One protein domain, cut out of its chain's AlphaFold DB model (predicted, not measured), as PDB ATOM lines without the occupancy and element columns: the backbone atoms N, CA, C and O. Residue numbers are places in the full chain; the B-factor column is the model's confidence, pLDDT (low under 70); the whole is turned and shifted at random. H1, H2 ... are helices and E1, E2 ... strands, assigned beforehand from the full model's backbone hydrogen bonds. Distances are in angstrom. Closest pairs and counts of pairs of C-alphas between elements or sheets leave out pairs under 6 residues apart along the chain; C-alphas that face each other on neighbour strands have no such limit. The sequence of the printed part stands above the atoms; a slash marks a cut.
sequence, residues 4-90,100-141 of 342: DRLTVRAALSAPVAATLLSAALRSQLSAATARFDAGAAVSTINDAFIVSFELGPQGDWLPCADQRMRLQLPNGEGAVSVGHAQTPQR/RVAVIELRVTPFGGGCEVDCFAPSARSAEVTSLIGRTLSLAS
ATOM      1  N   ASP A   4     127.478  91.265 138.396       85.25
ATOM      2  CA  ASP A   4     128.377  90.302 139.010       85.25
ATOM      3  C   ASP A   4     129.798  90.862 138.960       85.25
ATOM      4  O   ASP A   4     130.212  91.464 137.960       85.25
ATOM      5  N   ARG A   5     130.544  90.655 140.050       87.25
ATOM      6  CA  ARG A   5     131.970  90.969 140.125       87.25
ATOM      7  C   ARG A   5     132.779  89.682 140.057       87.25
ATOM      8  O   ARG A   5     132.521  88.745 140.808       87.25
ATOM      9  N   LEU A   6     133.793  89.678 139.203       88.31
ATOM     10  CA  LEU A   6     134.789  88.616 139.109       88.31
ATOM     11  C   LEU A   6     136.184  89.224 139.245       88.31
ATOM     12  O   LEU A   6     136.462  90.246 138.628       88.31
ATOM     13  N   THR A   7     137.069  88.551 139.976       90.75
ATOM     14  CA  THR A   7     138.487  88.913 140.051       90.75
ATOM     15  C   THR A   7     139.335  87.736 139.572       90.75
ATOM     16  O   THR A   7     139.176  86.614 140.054       90.75
ATOM     17  N   VAL A   8     140.225  87.980 138.609       91.62
ATOM     18  CA  VAL A   8     141.129  86.974 138.024       91.62
ATOM     19  C   VAL A   8     142.560  87.490 138.062       91.62
ATOM     20  O   VAL A   8     142.811  88.655 137.774       91.62
ATOM     21  N   ARG A   9     143.524  86.621 138.371       92.31
ATOM     22  CA  ARG A   9     144.955  86.948 138.319       92.31
ATOM     23  C   ARG A   9     145.616  86.292 137.117       92.31
ATOM     24  O   ARG A   9     145.295  85.154 136.784       92.31
ATOM     25  N   ALA A  10     146.548  87.001 136.488       88.62
ATOM     26  CA  ALA A  10     147.317  86.507 135.352       88.62
ATOM     27  C   ALA A  10     148.796  86.891 135.473       88.62
ATOM     28  O   ALA A  10     149.130  87.951 135.993       88.62
ATOM     29  N   ALA A  11     149.679  86.051 134.931       89.00
ATOM     30  CA  ALA A  11     151.123  86.305 134.872       89.00
ATOM     31  C   ALA A  11     151.534  87.295 133.759       89.00
ATOM     32  O   ALA A  11     152.716  87.497 133.504       89.00
ATOM     33  N   LEU A  12     150.563  87.898 133.069       87.12
ATOM     34  CA  LEU A  12     150.796  88.883 132.017       87.12
ATOM     35  C   LEU A  12     150.995  90.271 132.626       87.12
ATOM     36  O   LEU A  12     150.395  90.600 133.647       87.12
ATOM     37  N   SER A  13     151.771  91.125 131.958       90.50
ATOM     38  CA  SER A  13     151.811  92.538 132.329       90.50
ATOM     39  C   SER A  13     150.440  93.186 132.095       90.50
ATOM     40  O   SER A  13     149.746  92.878 131.121       90.50
ATOM     41  N   ALA A  14     150.058  94.117 132.973       90.44
ATOM     42  CA  ALA A  14     148.789  94.841 132.881       90.44
ATOM     43  C   ALA A  14     148.486  95.433 131.481       90.44
ATOM     44  O   ALA A  14     147.382  95.198 130.984       90.44
ATOM     45  N   PRO A  15     149.422  96.116 130.782       89.31
ATOM     46  CA  PRO A  15     149.136  96.664 129.453       89.31
ATOM     47  C   PRO A  15     148.886  95.580 128.390       89.31
ATOM     48  O   PRO A  15     148.041  95.762 127.509       89.31
ATOM     49  N   VAL A  16     149.575  94.434 128.467       88.94
ATOM     50  CA  VAL A  16     149.356  93.303 127.548       88.94
ATOM     51  C   VAL A  16     148.000  92.659 127.819       88.94
ATOM     52  O   VAL A  16     147.220  92.469 126.885       88.94
ATOM     53  N   ALA A  17     147.696  92.370 129.086       90.38
ATOM     54  CA  ALA A  17     146.424  91.781 129.485       90.38
ATOM     55  C   ALA A  17     145.241  92.669 129.071       90.38
ATOM     56  O   ALA A  17     144.310  92.179 128.436       90.38
ATOM     57  N   ALA A  18     145.307  93.977 129.333       90.12
ATOM     58  CA  ALA A  18     144.269  94.924 128.928       90.12
ATOM     59  C   ALA A  18     144.069  94.958 127.405       90.12
ATOM     60  O   ALA A  18     142.935  94.909 126.926       90.12
ATOM     61  N   THR A  19     145.163  94.966 126.635       88.38
ATOM     62  CA  THR A  19     145.111  94.974 125.165       88.38
ATOM     63  C   THR A  19     144.480  93.693 124.609       88.38
ATOM     64  O   THR A  19     143.625  93.761 123.723       88.38
ATOM     65  N   LEU A  20     144.860  92.523 125.137       88.88
ATOM     66  CA  LEU A  20     144.310  91.230 124.717       88.88
ATOM     67  C   LEU A  20     142.835  91.080 125.101       88.88
ATOM     68  O   LEU A  20     142.023  90.687 124.266       88.88
ATOM     69  N   LEU A  21     142.474  91.427 126.339       89.81
ATOM     70  CA  LEU A  21     141.105  91.309 126.842       89.81
ATOM     71  C   LEU A  21     140.146  92.268 126.133       89.81
ATOM     72  O   LEU A  21     139.063  91.854 125.727       89.81
ATOM     73  N   SER A  22     140.557  93.518 125.908       87.44
ATOM     74  CA  SER A  22     139.778  94.487 125.127       87.44
ATOM     75  C   SER A  22     139.548  94.013 123.692       87.44
ATOM     76  O   SER A  22     138.431  94.089 123.174       87.44
ATOM     77  N   ALA A  23     140.575  93.450 123.052       84.12
ATOM     78  CA  ALA A  23     140.435  92.923 121.703       84.12
ATOM     79  C   ALA A  23     139.535  91.676 121.642       84.12
ATOM     80  O   ALA A  23     138.705  91.569 120.734       84.12
ATOM     81  N   ALA A  24     139.651  90.778 122.624       85.25
ATOM     82  CA  ALA A  24     138.795  89.606 122.753       85.25
ATOM     83  C   ALA A  24     137.326  90.004 122.960       85.25
ATOM     84  O   ALA A  24     136.468  89.543 122.204       85.25
ATOM     85  N   LEU A  25     137.043  90.915 123.900       83.81
ATOM     86  CA  LEU A  25     135.696  91.450 124.141       83.81
ATOM     87  C   LEU A  25     135.113  92.084 122.883       83.81
ATOM     88  O   LEU A  25     134.001  91.746 122.487       83.81
ATOM     89  N   ARG A  26     135.886  92.928 122.191       80.50
ATOM     90  CA  ARG A  26     135.460  93.541 120.929       80.50
ATOM     91  C   ARG A  26     135.073  92.492 119.884       80.50
ATOM     92  O   ARG A  26     134.064  92.666 119.215       80.50
ATOM     93  N   SER A  27     135.861  91.422 119.745       78.06
ATOM     94  CA  SER A  27     135.618  90.374 118.741       78.06
ATOM     95  C   SER A  27     134.345  89.553 118.985       78.06
ATOM     96  O   SER A  27     133.807  88.994 118.035       78.06
ATOM     97  N   GLN A  28     133.881  89.470 120.236       79.75
ATOM     98  CA  GLN A  28     132.727  88.655 120.630       79.75
ATOM     99  C   GLN A  28     131.457  89.482 120.853       79.75
ATOM    100  O   GLN A  28     130.363  89.007 120.568       79.75
ATOM    101  N   LEU A  29     131.592  90.710 121.363       75.62
ATOM    102  CA  LEU A  29     130.458  91.536 121.787       75.62
ATOM    103  C   LEU A  29     130.009  92.562 120.739       75.62
ATOM    104  O   LEU A  29     128.878  93.039 120.813       75.62
ATOM    105  N   SER A  30     130.870  92.934 119.785       67.44
ATOM    106  CA  SER A  30     130.565  93.983 118.806       67.44
ATOM    107  C   SER A  30     130.066  93.394 117.485       67.44
ATOM    108  O   SER A  30     130.757  92.597 116.846       67.44
ATOM    109  N   ALA A  31     128.881  93.821 117.039       56.16
ATOM    110  CA  ALA A  31     128.352  93.489 115.723       56.16
ATOM    111  C   ALA A  31     129.137  94.236 114.625       56.16
ATOM    112  O   ALA A  31     128.842  95.377 114.282       56.16
ATOM    113  N   ALA A  32     130.166  93.579 114.087       50.41
ATOM    114  CA  ALA A  32     130.741  93.745 112.741       50.41
ATOM    115  C   ALA A  32     131.221  95.136 112.242       50.41
ATOM    116  O   ALA A  32     131.775  95.208 111.146       50.41
ATOM    117  N   THR A  33     131.065  96.237 112.980       48.09
ATOM    118  CA  THR A  33     131.298  97.599 112.449       48.09
ATOM    119  C   THR A  33     132.680  98.176 112.756       48.09
ATOM    120  O   THR A  33     133.165  99.032 112.012       48.09
ATOM    121  N   ALA A  34     133.377  97.693 113.787       52.84
ATOM    122  CA  ALA A  34     134.741  98.129 114.070       52.84
ATOM    123  C   ALA A  34     135.746  97.292 113.267       52.84
ATOM    124  O   ALA A  34     135.970  96.117 113.562       52.84
ATOM    125  N   ARG A  35     136.388  97.899 112.262       56.44
ATOM    126  CA  ARG A  35     137.513  97.264 111.564       56.44
ATOM    127  C   ARG A  35     138.570  96.823 112.594       56.44
ATOM    128  O   ARG A  35     138.949  97.583 113.488       56.44
ATOM    129  N   PHE A  36     139.041  95.578 112.485       55.97
ATOM    130  CA  PHE A  36     140.004  94.992 113.433       55.97
ATOM    131  C   PHE A  36     141.323  95.780 113.523       55.97
ATOM    132  O   PHE A  36     141.992  95.737 114.560       55.97
ATOM    133  N   ASP A  37     141.654  96.535 112.474       59.25
ATOM    134  CA  ASP A  37     142.823  97.411 112.358       59.25
ATOM    135  C   ASP A  37     142.804  98.624 113.314       59.25
ATOM    136  O   ASP A  37     143.859  99.204 113.563       59.25
ATOM    137  N   ALA A  38     141.658  98.960 113.919       62.22
ATOM    138  CA  ALA A  38     141.506 100.107 114.819       62.22
ATOM    139  C   ALA A  38     142.141  99.931 116.219       62.22
ATOM    140  O   ALA A  38     142.110 100.860 117.021       62.22
ATOM    141  N   GLY A  39     142.707  98.759 116.537       70.25
ATOM    142  CA  GLY A  39     143.324  98.480 117.843       70.25
ATOM    143  C   GLY A  39     142.332  98.270 119.001       70.25
ATOM    144  O   GLY A  39     141.124  98.496 118.885       70.25
ATOM    145  N   ALA A  40     142.850  97.794 120.132       77.81
ATOM    146  CA  ALA A  40     142.099  97.552 121.360       77.81
ATOM    147  C   ALA A  40     141.779  98.878 122.063       77.81
ATOM    148  O   ALA A  40     142.665  99.712 122.220       77.81
ATOM    149  N   ALA A  41     140.527  99.092 122.463       80.12
ATOM    150  CA  ALA A  41     140.124 100.290 123.204       80.12
ATOM    151  C   ALA A  41     140.479 100.126 124.683       80.12
ATOM    152  O   ALA A  41     139.964  99.212 125.330       80.12
ATOM    153  N   VAL A  42     141.364 100.978 125.192       81.62
ATOM    154  CA  VAL A  42     141.823 100.945 126.584       81.62
ATOM    155  C   VAL A  42     142.011 102.379 127.074       81.62
ATOM    156  O   VAL A  42     142.601 103.188 126.366       81.62
ATOM    157  N   SER A  43     141.517 102.692 128.265       83.44
ATOM    158  CA  SER A  43     141.771 103.953 128.969       83.44
ATOM    159  C   SER A  43     142.756 103.731 130.107       83.44
ATOM    160  O   SER A  43     142.856 102.630 130.641       83.44
ATOM    161  N   THR A  44     143.492 104.771 130.494       82.62
ATOM    162  CA  THR A  44     144.449 104.700 131.609       82.62
ATOM    163  C   THR A  44     144.010 105.646 132.717       82.62
ATOM    164  O   THR A  44     143.844 106.840 132.484       82.62
ATOM    165  N   ILE A  45     143.762 105.111 133.915       81.38
ATOM    166  CA  ILE A  45     143.283 105.873 135.077       81.38
ATOM    167  C   ILE A  45     143.962 105.319 136.330       81.38
ATOM    168  O   ILE A  45     143.790 104.144 136.642       81.38
ATOM    169  N   ASN A  46     144.687 106.163 137.075       81.69
ATOM    170  CA  ASN A  46     145.318 105.811 138.360       81.69
ATOM    171  C   ASN A  46     146.093 104.478 138.309       81.69
ATOM    172  O   ASN A  46     145.781 103.548 139.055       81.69
ATOM    173  N   ASP A  47     147.036 104.367 137.368       83.38
ATOM    174  CA  ASP A  47     147.865 103.175 137.109       83.38
ATOM    175  C   ASP A  47     147.097 101.889 136.744       83.38
ATOM    176  O   ASP A  47     147.681 100.809 136.640       83.38
ATOM    177  N   ALA A  48     145.792 101.995 136.497       86.81
ATOM    178  CA  ALA A  48     144.961 100.919 135.988       86.81
ATOM    179  C   ALA A  48     144.626 101.140 134.512       86.81
ATOM    180  O   ALA A  48     144.441 102.267 134.044       86.81
ATOM    181  N   PHE A  49     144.481 100.033 133.796       88.62
ATOM    182  CA  PHE A  49     143.937 100.015 132.450       88.62
ATOM    183  C   PHE A  49     142.456  99.661 132.531       88.62
ATOM    184  O   PHE A  49     142.090  98.613 133.067       88.62
ATOM    185  N   ILE A  50     141.612 100.544 132.012       86.62
ATOM    186  CA  ILE A  50     140.163 100.401 132.013       86.62
ATOM    187  C   ILE A  50     139.710 100.029 130.606       86.62
ATOM    188  O   ILE A  50     140.024 100.709 129.628       86.62
ATOM    189  N   VAL A  51     138.986  98.923 130.508       85.88
ATOM    190  CA  VAL A  51     138.364  98.447 129.277       85.88
ATOM    191  C   VAL A  51     136.865  98.483 129.494       85.88
ATOM    192  O   VAL A  51     136.328  97.622 130.187       85.88
ATOM    193  N   SER A  52     136.195  99.453 128.883       84.25
ATOM    194  CA  SER A  52     134.756  99.630 129.052       84.25
ATOM    195  C   SER A  52     134.020  99.432 127.738       84.25
ATOM    196  O   SER A  52     134.477  99.854 126.674       84.25
ATOM    197  N   PHE A  53     132.868  98.777 127.816       83.94
ATOM    198  CA  PHE A  53     131.906  98.653 126.733       83.94
ATOM    199  C   PHE A  53     130.532  99.064 127.239       83.94
ATOM    200  O   PHE A  53     130.117  98.657 128.323       83.94
ATOM    201  N   GLU A  54     129.806  99.818 126.427       83.81
ATOM    202  CA  GLU A  54     128.453 100.266 126.738       83.81
ATOM    203  C   GLU A  54     127.457  99.742 125.714       83.81
ATOM    204  O   GLU A  54     127.763  99.624 124.525       83.81
ATOM    205  N   LEU A  55     126.252  99.422 126.180       83.19
ATOM    206  CA  LEU A  55     125.169  98.999 125.305       83.19
ATOM    207  C   LEU A  55     124.612 100.203 124.532       83.19
ATOM    208  O   LEU A  55     123.932 101.065 125.087       83.19
ATOM    209  N   GLY A  56     124.883 100.250 123.234       76.44
ATOM    210  CA  GLY A  56     124.383 101.279 122.337       76.44
ATOM    211  C   GLY A  56     122.862 101.212 122.133       76.44
ATOM    212  O   GLY A  56     122.220 100.198 122.414       76.44
ATOM    213  N   PRO A  57     122.262 102.274 121.567       73.81
ATOM    214  CA  PRO A  57     120.814 102.369 121.348       73.81
ATOM    215  C   PRO A  57     120.259 101.301 120.391       73.81
ATOM    216  O   PRO A  57     119.063 101.032 120.402       73.81
ATOM    217  N   GLN A  58     121.119 100.692 119.569       74.81
ATOM    218  CA  GLN A  58     120.769  99.613 118.640       74.81
ATOM    219  C   GLN A  58     120.911  98.212 119.266       74.81
ATOM    220  O   GLN A  58     120.630  97.220 118.604       74.81
ATOM    221  N   GLY A  59     121.314  98.121 120.539       76.44
ATOM    222  CA  GLY A  59     121.559  96.852 121.232       76.44
ATOM    223  C   GLY A  59     122.970  96.283 121.042       76.44
ATOM    224  O   GLY A  59     123.256  95.204 121.559       76.44
ATOM    225  N   ASP A  60     123.855  97.007 120.354       78.19
ATOM    226  CA  ASP A  60     125.250  96.615 120.134       78.19
ATOM    227  C   ASP A  60     126.173  97.131 121.239       78.19
ATOM    228  O   ASP A  60     126.014  98.258 121.710       78.19
ATOM    229  N   TRP A  61     127.185  96.349 121.617       79.38
ATOM    230  CA  TRP A  61     128.206  96.798 122.567       79.38
ATOM    231  C   TRP A  61     129.276  97.639 121.874       79.38
ATOM    232  O   TRP A  61     129.972  97.177 120.959       79.38
ATOM    233  N   LEU A  62     129.430  98.874 122.344       78.50
ATOM    234  CA  LEU A  62     130.357  99.857 121.805       78.50
ATOM    235  C   LEU A  62     131.535 100.054 122.767       78.50
ATOM    236  O   LEU A  62     131.308 100.235 123.961       78.50
ATOM    237  N   PRO A  63     132.790 100.012 122.286       78.38
ATOM    238  CA  PRO A  63     133.953 100.247 123.132       78.38
ATOM    239  C   PRO A  63     134.056 101.718 123.549       78.38
ATOM    240  O   PRO A  63     134.096 102.604 122.692       78.38
ATOM    241  N   CYS A  64     134.213 101.953 124.847       75.00
ATOM    242  CA  CYS A  64     134.345 103.263 125.471       75.00
ATOM    243  C   CYS A  64     135.770 103.431 126.009       75.00
ATOM    244  O   CYS A  64     136.066 103.051 127.138       75.00
ATOM    245  N   ALA A  65     136.667 103.963 125.178       72.31
ATOM    246  CA  ALA A  65     138.014 104.331 125.601       72.31
ATOM    247  C   ALA A  65     138.577 105.481 124.761       72.31
ATOM    248  O   ALA A  65     138.304 105.586 123.563       72.31
ATOM    249  N   ASP A  66     139.407 106.305 125.393       68.88
ATOM    250  CA  ASP A  66     140.123 107.428 124.783       68.88
ATOM    251  C   ASP A  66     141.379 106.999 124.007       68.88
ATOM    252  O   ASP A  66     141.824 107.732 123.120       68.88
ATOM    253  N   GLN A  67     141.929 105.808 124.276       72.81
ATOM    254  CA  GLN A  67     143.129 105.305 123.600       72.81
ATOM    255  C   GLN A  67     142.876 104.005 122.833       72.81
ATOM    256  O   GLN A  67     142.033 103.170 123.175       72.81
ATOM    257  N   ARG A  68     143.663 103.824 121.765       78.88
ATOM    258  CA  ARG A  68     143.732 102.587 120.984       78.88
ATOM    259  C   ARG A  68     145.122 101.983 121.098       78.88
ATOM    260  O   ARG A  68     146.096 102.585 120.648       78.88
ATOM    261  N   MET A  69     145.202 100.792 121.678       81.56
ATOM    262  CA  MET A  69     146.442 100.052 121.888       81.56
ATOM    263  C   MET A  69     146.569  98.894 120.897       81.56
ATOM    264  O   MET A  69     145.585  98.255 120.509       81.56
ATOM    265  N   ARG A  70     147.799  98.601 120.482       84.12
ATOM    266  CA  ARG A  70     148.129  97.453 119.639       84.12
ATOM    267  C   ARG A  70     149.406  96.799 120.139       84.12
ATOM    268  O   ARG A  70     150.361  97.489 120.490       84.12
ATOM    269  N   LEU A  71     149.428  95.471 120.109       84.00
ATOM    270  CA  LEU A  71     150.649  94.715 120.343       84.00
ATOM    271  C   LEU A  71     151.545  94.804 119.108       84.00
ATOM    272  O   LEU A  71     151.129  94.494 117.986       84.00
ATOM    273  N   GLN A  72     152.769  95.271 119.321       81.88
ATOM    274  CA  GLN A  72     153.783  95.421 118.294       81.88
ATOM    275  C   GLN A  72     154.902  94.421 118.552       81.88
ATOM    276  O   GLN A  72     155.389  94.255 119.670       81.88
ATOM    277  N   LEU A  73     155.302  93.745 117.482       73.19
ATOM    278  CA  LEU A  73     156.508  92.938 117.479       73.19
ATOM    279  C   LEU A  73     157.670  93.874 117.156       73.19
ATOM    280  O   LEU A  73     157.683  94.435 116.057       73.19
ATOM    281  N   PRO A  74     158.628  94.080 118.067       63.06
ATOM    282  CA  PRO A  74     159.793  94.896 117.759       63.06
ATOM    283  C   PRO A  74     160.620  94.187 116.688       63.06
ATOM    284  O   PRO A  74     161.184  93.143 116.984       63.06
ATOM    285  N   ASN A  75     160.629  94.721 115.459       59.38
ATOM    286  CA  ASN A  75     161.472  94.396 114.290       59.38
ATOM    287  C   ASN A  75     162.225  93.037 114.289       59.38
ATOM    288  O   ASN A  75     163.377  92.967 113.880       59.38
ATOM    289  N   GLY A  76     161.565  91.949 114.695       53.16
ATOM    290  CA  GLY A  76     162.104  90.589 114.723       53.16
ATOM    291  C   GLY A  76     162.907  90.133 115.955       53.16
ATOM    292  O   GLY A  76     163.298  88.972 115.938       53.16
ATOM    293  N   GLU A  77     163.154  90.940 117.000       52.34
ATOM    294  CA  GLU A  77     164.188  90.589 118.013       52.34
ATOM    295  C   GLU A  77     163.872  90.873 119.501       52.34
ATOM    296  O   GLU A  77     164.746  90.692 120.355       52.34
ATOM    297  N   GLY A  78     162.652  91.271 119.871       57.41
ATOM    298  CA  GLY A  78     162.346  91.643 121.264       57.41
ATOM    299  C   GLY A  78     160.977  91.215 121.787       57.41
ATOM    300  O   GLY A  78     160.113  90.759 121.039       57.41
ATOM    301  N   ALA A  79     160.797  91.405 123.098       67.69
ATOM    302  CA  ALA A  79     159.528  91.204 123.786       67.69
ATOM    303  C   ALA A  79     158.427  92.071 123.162       67.69
ATOM    304  O   ALA A  79     158.670  93.206 122.747       67.69
ATOM    305  N   VAL A  80     157.211  91.531 123.106       79.31
ATOM    306  CA  VAL A  80     156.044  92.247 122.585       79.31
ATOM    307  C   VAL A  80     155.879  93.553 123.352       79.31
ATOM    308  O   VAL A  80     155.762  93.548 124.578       79.31
ATOM    309  N   SER A  81     155.858  94.668 122.631       81.12
ATOM    310  CA  SER A  81     155.594  95.979 123.211       81.12
ATOM    311  C   SER A  81     154.156  96.394 122.932       81.12
ATOM    312  O   SER A  81     153.526  95.951 121.968       81.12
ATOM    313  N   VAL A  82     153.617  97.251 123.794       81.88
ATOM    314  CA  VAL A  82     152.314  97.872 123.559       81.88
ATOM    315  C   VAL A  82     152.551  99.270 123.008       81.88
ATOM    316  O   VAL A  82     153.244 100.071 123.629       81.88
ATOM    317  N   GLY A  83     151.998  99.552 121.831       79.19
ATOM    318  CA  GLY A  83     152.069 100.862 121.190       79.19
ATOM    319  C   GLY A  83     150.682 101.425 120.895       79.19
ATOM    320  O   GLY A  83     149.694 100.689 120.845       79.19
ATOM    321  N   HIS A  84     150.606 102.732 120.653       77.19
ATOM    322  CA  HIS A  84     149.374 103.368 120.190       77.19
ATOM    323  C   HIS A  84     149.101 103.021 118.719       77.19
ATOM    324  O   HIS A  84     150.010 103.008 117.884       77.19
ATOM    325  N   ALA A  85     147.843 102.734 118.387       67.25
ATOM    326  CA  ALA A  85     147.420 102.572 117.001       67.25
ATOM    327  C   ALA A  85     147.447 103.938 116.289       67.25
ATOM    328  O   ALA A  85     146.926 104.922 116.804       67.25
ATOM    329  N   GLN A  86     148.053 103.999 115.098       55.91
ATOM    330  CA  GLN A  86     148.272 105.248 114.348       55.91
ATOM    331  C   GLN A  86     147.012 105.831 113.690       55.91
ATOM    332  O   GLN A  86     147.105 106.857 113.025       55.91
ATOM    333  N   THR A  87     145.845 105.206 113.828       53.12
ATOM    334  CA  THR A  87     144.598 105.701 113.240       53.12
ATOM    335  C   THR A  87     143.890 106.633 114.225       53.12
ATOM    336  O   THR A  87     143.290 106.150 115.188       53.12
ATOM    337  N   PRO A  88     143.882 107.964 113.997       43.78
ATOM    338  CA  PRO A  88     143.075 108.878 114.781       43.78
ATOM    339  C   PRO A  88     141.641 108.779 114.268       43.78
ATOM    340  O   PRO A  88     141.161 109.632 113.527       43.78
ATOM    341  N   GLN A  89     140.928 107.720 114.635       43.81
ATOM    342  CA  GLN A  89     139.480 107.835 114.665       43.81
ATOM    343  C   GLN A  89     139.114 108.353 116.043       43.81
ATOM    344  O   GLN A  89     139.065 107.603 117.016       43.81
ATOM    345  N   ARG A  90     138.839 109.662 116.094       41.97
ATOM    346  CA  ARG A  90     137.885 110.228 117.046       41.97
ATOM    347  C   ARG A  90     136.583 109.440 116.876       41.97
ATOM    348  O   ARG A  90     135.703 109.830 116.115       41.97
ATOM    349  N   ARG A 100     121.422 104.873 133.010       51.09
ATOM    350  CA  ARG A 100     120.514 103.792 132.566       51.09
ATOM    351  C   ARG A 100     121.085 102.808 131.533       51.09
ATOM    352  O   ARG A 100     120.349 101.920 131.111       51.09
ATOM    353  N   VAL A 101     122.348 102.930 131.131       66.06
ATOM    354  CA  VAL A 101     122.954 102.045 130.119       66.06
ATOM    355  C   VAL A 101     123.664 100.866 130.798       66.06
ATOM    356  O   VAL A 101     124.268 101.034 131.856       66.06
ATOM    357  N   ALA A 102     123.545  99.656 130.239       75.62
ATOM    358  CA  ALA A 102     124.296  98.494 130.717       75.62
ATOM    359  C   ALA A 102     125.779  98.653 130.346       75.62
ATOM    360  O   ALA A 102     126.078  98.969 129.194       75.62
ATOM    361  N   VAL A 103     126.682  98.407 131.297       83.12
ATOM    362  CA  VAL A 103     128.135  98.571 131.109       83.12
ATOM    363  C   VAL A 103     128.854  97.252 131.381       83.12
ATOM    364  O   VAL A 103     128.507  96.539 132.319       83.12
ATOM    365  N   ILE A 104     129.857  96.922 130.575       84.12
ATOM    366  CA  ILE A 104     130.865  95.912 130.903       84.12
ATOM    367  C   ILE A 104     132.171  96.660 131.128       84.12
ATOM    368  O   ILE A 104     132.651  97.328 130.218       84.12
ATOM    369  N   GLU A 105     132.742  96.544 132.320       88.00
ATOM    370  CA  GLU A 105     134.001  97.188 132.682       88.00
ATOM    371  C   GLU A 105     135.002  96.139 133.157       88.00
ATOM    372  O   GLU A 105     134.716  95.350 134.058       88.00
ATOM    373  N   LEU A 106     136.193  96.141 132.560       90.38
ATOM    374  CA  LEU A 106     137.358  95.465 133.107       90.38
ATOM    375  C   LEU A 106     138.336  96.504 133.626       90.38
ATOM    376  O   LEU A 106     138.763  97.395 132.890       90.38
ATOM    377  N   ARG A 107     138.767  96.322 134.864       91.19
ATOM    378  CA  ARG A 107     139.871  97.050 135.461       91.19
ATOM    379  C   ARG A 107     141.060  96.112 135.586       91.19
ATOM    380  O   ARG A 107     141.032  95.153 136.349       91.19
ATOM    381  N   VAL A 108     142.114  96.402 134.833       93.06
ATOM    382  CA  VAL A 108     143.366  95.645 134.849       93.06
ATOM    383  C   VAL A 108     144.408  96.449 135.613       93.06
ATOM    384  O   VAL A 108     144.804  97.535 135.187       93.06
ATOM    385  N   THR A 109     144.848  95.924 136.749       93.44
ATOM    386  CA  THR A 109     145.820  96.571 137.638       93.44
ATOM    387  C   THR A 109     147.110  95.760 137.713       93.44
ATOM    388  O   THR A 109     147.055  94.527 137.724       93.44
ATOM    389  N   PRO A 110     148.286  96.407 137.747       93.62
ATOM    390  CA  PRO A 110     149.531  95.722 138.066       93.62
ATOM    391  C   PRO A 110     149.432  95.051 139.441       93.62
ATOM    392  O   PRO A 110     149.036  95.685 140.417       93.62
ATOM    393  N   PHE A 111     149.800  93.772 139.526       92.06
ATOM    394  CA  PHE A 111     149.794  93.026 140.784       92.06
ATOM    395  C   PHE A 111     150.953  92.027 140.806       92.06
ATOM    396  O   PHE A 111     150.973  91.052 140.049       92.06
ATOM    397  N   GLY A 112     151.939  92.271 141.674       89.44
ATOM    398  CA  GLY A 112     153.169  91.478 141.725       89.44
ATOM    399  C   GLY A 112     153.916  91.489 140.384       89.44
ATOM    400  O   GLY A 112     154.098  92.542 139.784       89.44
ATOM    401  N   GLY A 113     154.332  90.308 139.911       86.56
ATOM    402  CA  GLY A 113     154.968  90.125 138.596       86.56
ATOM    403  C   GLY A 113     153.999  90.043 137.407       86.56
ATOM    404  O   GLY A 113     154.436  89.732 136.304       86.56
ATOM    405  N   GLY A 114     152.700  90.276 137.620       90.81
ATOM    406  CA  GLY A 114     151.663  90.168 136.595       90.81
ATOM    407  C   GLY A 114     150.564  91.214 136.777       90.81
ATOM    408  O   GLY A 114     150.840  92.387 137.053       90.81
ATOM    409  N   CYS A 115     149.306  90.802 136.626       93.38
ATOM    410  CA  CYS A 115     148.158  91.684 136.792       93.38
ATOM    411  C   CYS A 115     146.969  91.013 137.483       93.38
ATOM    412  O   CYS A 115     146.772  89.796 137.411       93.38
ATOM    413  N   GLU A 116     146.131  91.844 138.090       95.25
ATOM    414  CA  GLU A 116     144.805  91.492 138.580       95.25
ATOM    415  C   GLU A 116     143.748  92.160 137.691       95.25
ATOM    416  O   GLU A 116     143.852  93.338 137.346       95.25
ATOM    417  N   VAL A 117     142.759  91.377 137.270       93.50
ATOM    418  CA  VAL A 117     141.659  91.780 136.396       93.50
ATOM    419  C   VAL A 117     140.375  91.704 137.203       93.50
ATOM    420  O   VAL A 117     139.877  90.613 137.482       93.50
ATOM    421  N   ASP A 118     139.838  92.862 137.557       92.19
ATOM    422  CA  ASP A 118     138.486  93.000 138.078       92.19
ATOM    423  C   ASP A 118     137.519  93.190 136.910       92.19
ATOM    424  O   ASP A 118     137.724  94.047 136.056       92.19
ATOM    425  N   CYS A 119     136.455  92.402 136.868       90.56
ATOM    426  CA  CYS A 119     135.408  92.479 135.862       90.56
ATOM    427  C   CYS A 119     134.076  92.807 136.526       90.56
ATOM    428  O   CYS A 119     133.651  92.112 137.450       90.56
ATOM    429  N   PHE A 120     133.396  93.814 135.990       88.25
ATOM    430  CA  PHE A 120     132.036  94.203 136.325       88.25
ATOM    431  C   PHE A 120     131.178  94.037 135.072       88.25
ATOM    432  O   PHE A 120     131.369  94.741 134.083       88.25
ATOM    433  N   ALA A 121     130.250  93.080 135.093       87.50
ATOM    434  CA  ALA A 121     129.381  92.798 133.952       87.50
ATOM    435  C   ALA A 121     127.931  92.567 134.408       87.50
ATOM    436  O   ALA A 121     127.711  92.100 135.530       87.50
ATOM    437  N   PRO A 122     126.923  92.854 133.561       85.62
ATOM    438  CA  PRO A 122     125.534  92.544 133.883       85.62
ATOM    439  C   PRO A 122     125.366  91.035 134.090       85.62
ATOM    440  O   PRO A 122     125.857  90.256 133.269       85.62
ATOM    441  N   SER A 123     124.628  90.602 135.120       84.19
ATOM    442  CA  SER A 123     124.509  89.170 135.467       84.19
ATOM    443  C   SER A 123     123.988  88.295 134.313       84.19
ATOM    444  O   SER A 123     124.330  87.125 134.206       84.19
ATOM    445  N   ALA A 124     123.220  88.865 133.376       81.75
ATOM    446  CA  ALA A 124     122.753  88.165 132.173       81.75
ATOM    447  C   ALA A 124     123.876  87.755 131.192       81.75
ATOM    448  O   ALA A 124     123.649  86.931 130.310       81.75
ATOM    449  N   ARG A 125     125.071  88.349 131.305       81.81
ATOM    450  CA  ARG A 125     126.237  88.127 130.429       81.81
ATOM    451  C   ARG A 125     127.498  87.741 131.206       81.81
ATOM    452  O   ARG A 125     128.524  87.458 130.589       81.81
ATOM    453  N   SER A 126     127.447  87.711 132.539       85.19
ATOM    454  CA  SER A 126     128.620  87.489 133.389       85.19
ATOM    455  C   SER A 126     129.322  86.168 133.078       85.19
ATOM    456  O   SER A 126     130.544  86.152 132.952       85.19
ATOM    457  N   ALA A 127     128.576  85.084 132.846       85.31
ATOM    458  CA  ALA A 127     129.136  83.782 132.477       85.31
ATOM    459  C   ALA A 127     129.887  83.806 131.131       85.31
ATOM    460  O   ALA A 127     130.969  83.230 131.004       85.31
ATOM    461  N   GLU A 128     129.342  84.502 130.130       87.56
ATOM    462  CA  GLU A 128     129.952  84.644 128.803       87.56
ATOM    463  C   GLU A 128     131.251  85.454 128.876       87.56
ATOM    464  O   GLU A 128     132.295  85.003 128.394       87.56
ATOM    465  N   VAL A 129     131.205  86.612 129.542       86.31
ATOM    466  CA  VAL A 129     132.363  87.494 129.746       86.31
ATOM    467  C   VAL A 129     133.448  86.781 130.557       86.31
ATOM    468  O   VAL A 129     134.612  86.777 130.162       86.31
ATOM    469  N   THR A 130     133.069  86.088 131.631       87.31
ATOM    470  CA  THR A 130     133.986  85.289 132.463       87.31
ATOM    471  C   THR A 130     134.679  84.200 131.648       87.31
ATOM    472  O   THR A 130     135.903  84.064 131.692       87.31
ATOM    473  N   SER A 131     133.914  83.447 130.851       86.62
ATOM    474  CA  SER A 131     134.450  82.409 129.965       86.62
ATOM    475  C   SER A 131     135.400  82.988 128.913       86.62
ATOM    476  O   SER A 131     136.421  82.381 128.579       86.62
ATOM    477  N   LEU A 132     135.106  84.176 128.383       86.94
ATOM    478  CA  LEU A 132     135.973  84.858 127.428       86.94
ATOM    479  C   LEU A 132     137.291  85.325 128.059       86.94
ATOM    480  O   LEU A 132     138.349  85.094 127.471       86.94
ATOM    481  N   ILE A 133     137.241  85.924 129.252       88.75
ATOM    482  CA  ILE A 133     138.434  86.327 130.012       88.75
ATOM    483  C   ILE A 133     139.299  85.094 130.288       88.75
ATOM    484  O   ILE A 133     140.473  85.073 129.918       88.75
ATOM    485  N   GLY A 134     138.705  84.033 130.846       87.31
ATOM    486  CA  GLY A 134     139.410  82.792 131.163       87.31
ATOM    487  C   GLY A 134     140.067  82.155 129.937       87.31
ATOM    488  O   GLY A 134     141.249  81.817 129.978       87.31
ATOM    489  N   ARG A 135     139.345  82.055 128.811       85.56
ATOM    490  CA  ARG A 135     139.902  81.531 127.550       85.56
ATOM    491  C   ARG A 135     141.033  82.398 127.008       85.56
ATOM    492  O   ARG A 135     142.042  81.851 126.581       85.56
ATOM    493  N   THR A 136     140.890  83.721 127.030       86.00
ATOM    494  CA  THR A 136     141.909  84.644 126.503       86.00
ATOM    495  C   THR A 136     143.198  84.562 127.315       86.00
ATOM    496  O   THR A 136     144.276  84.426 126.741       86.00
ATOM    497  N   LEU A 137     143.091  84.574 128.646       86.75
ATOM    498  CA  LEU A 137     144.245  84.466 129.540       86.75
ATOM    499  C   LEU A 137     144.893  83.079 129.472       86.75
ATOM    500  O   LEU A 137     146.118  82.979 129.435       86.75
ATOM    501  N   SER A 138     144.091  82.014 129.384       83.25
ATOM    502  CA  SER A 138     144.596  80.653 129.189       83.25
ATOM    503  C   SER A 138     145.337  80.514 127.858       83.25
ATOM    504  O   SER A 138     146.458  80.027 127.847       83.25
ATOM    505  N   LEU A 139     144.779  81.012 126.748       77.62
ATOM    506  CA  LEU A 139     145.433  80.980 125.432       77.62
ATOM    507  C   LEU A 139     146.716  81.813 125.377       77.62
ATOM    508  O   LEU A 139     147.631  81.472 124.630       77.62
ATOM    509  N   ALA A 140     146.778  82.903 126.139       77.44
ATOM    510  CA  ALA A 140     147.980  83.717 126.267       77.44
ATOM    511  C   ALA A 140     149.071  83.049 127.122       77.44
ATOM    512  O   ALA A 140     150.226  83.456 127.013       77.44
ATOM    513  N   SER A 141     148.700  82.055 127.937       73.19
ATOM    514  CA  SER A 141     149.593  81.308 128.836       73.19
ATOM    515  C   SER A 141     149.963  79.912 128.313       73.19
ATOM    516  O   SER A 141     150.832  79.266 128.885       73.19
TER     517      SER A 141
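AT A GLANCE: This is residues 4 to 90 and 100 to 141 of the 342 residues of an uncharacterized protein of Planctomycetes bacterium (UniProt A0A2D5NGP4). A strongly twisted antiparallel sheet of eight strands curls round helix H1, which lies in the core. Helix H2 packs beside H1 on the same face, covering the part of the sheet made by E1 and E8. The sheet branches at E3: the long strands E3, E7, E8 and E1 lie side by side, while E2, E5 and E6 continue the sheet round H1, and E4 pairs with another part of E3. The printed part has 129 residues, with elements in the order E1 H1 E2 E3 E4 E5 E6 E7 E8 H2, in the mixed class of helices and strands. It is compact, with a radius of gyration of the C-alphas of 14.2 A and spans of 46 by 33 by 28 A.

IN THESE COORDINATES: E1, residues 4 to 10, begins at C-alpha 4 (128.377, 90.302, 139.010). E2 is residues 40 to 45, E3 48 to 55, 22.6 A long, E4 61 to 64, E5 67 to 72 and E6 81 to 84. E7, residues 103 to 111, measures 24.4 A, and E8, residues 114 to 122, 26.4 A. H1, residues 14 to 29, runs 21.7 A from C-alpha 14 (148.789, 94.841, 132.881). H2, residues 126 to 141, runs 22.3 A and ends at C-alpha 141 (149.593, 81.308, 128.836).

HOW THE PARTS SIT: E2 and E4 lie on one side of E3, E7 on the other side. N 51 and O 106 of E3 and E7 are 2.8 A apart, within hydrogen-bond range, as are N 43 and O 50 of the hairpin E2 and E3, 2.8 A, and N 54 and O 62 of the hairpin E3 and E4, 2.9 A. These three strands form a meander, each the antiparallel neighbour of the one before. With E5 they form a Greek key, in which E5 is also the antiparallel neighbour of E2, with N 40 and O 69 at 2.8 A. E4 runs on into E5 across a break of 2 residues, at 92 degrees. E5 and E6 form a hairpin, with N 70 and O 83 at 2.8 A. E7 and E8 form another, with N 107 and O 118 at 2.8 A, and edge strand E1 pairs with E8, with N 8 and O 117 at 2.9 A. H1 is on the sheet; its closest C-alphas to E2 are Ala 23 and Ala 40, 4.9 A. H2 is on the same face, at a height over the sheet of 9.4 A, over E8 and only just over E1, with 3 C-alphas on E1; it runs along the strands, at 12 degrees to E8 on the local plane. H1 and H2 touch at a steep tilt of 50 degrees, opposite ways, the C-alphas of Leu 21 and Ile 133 being closest at 6.5 A. In H1 and H2 every O i to N i+4 pair is within hydrogen-bond range.

THE WHOLE: The C-alphas farthest apart are those of Glu 77 and Arg 100, 47.9 A. Residues 91 to 99 are not printed; C-alphas 90 and 100 are 24.2 A apart across this cut. Of the links that are printed whole, none is long. Mean pLDDT of the printed part is 79.2; residues 30 to 38, 66, 74 to 79, 85 to 90 and 100 to 101 are under 70.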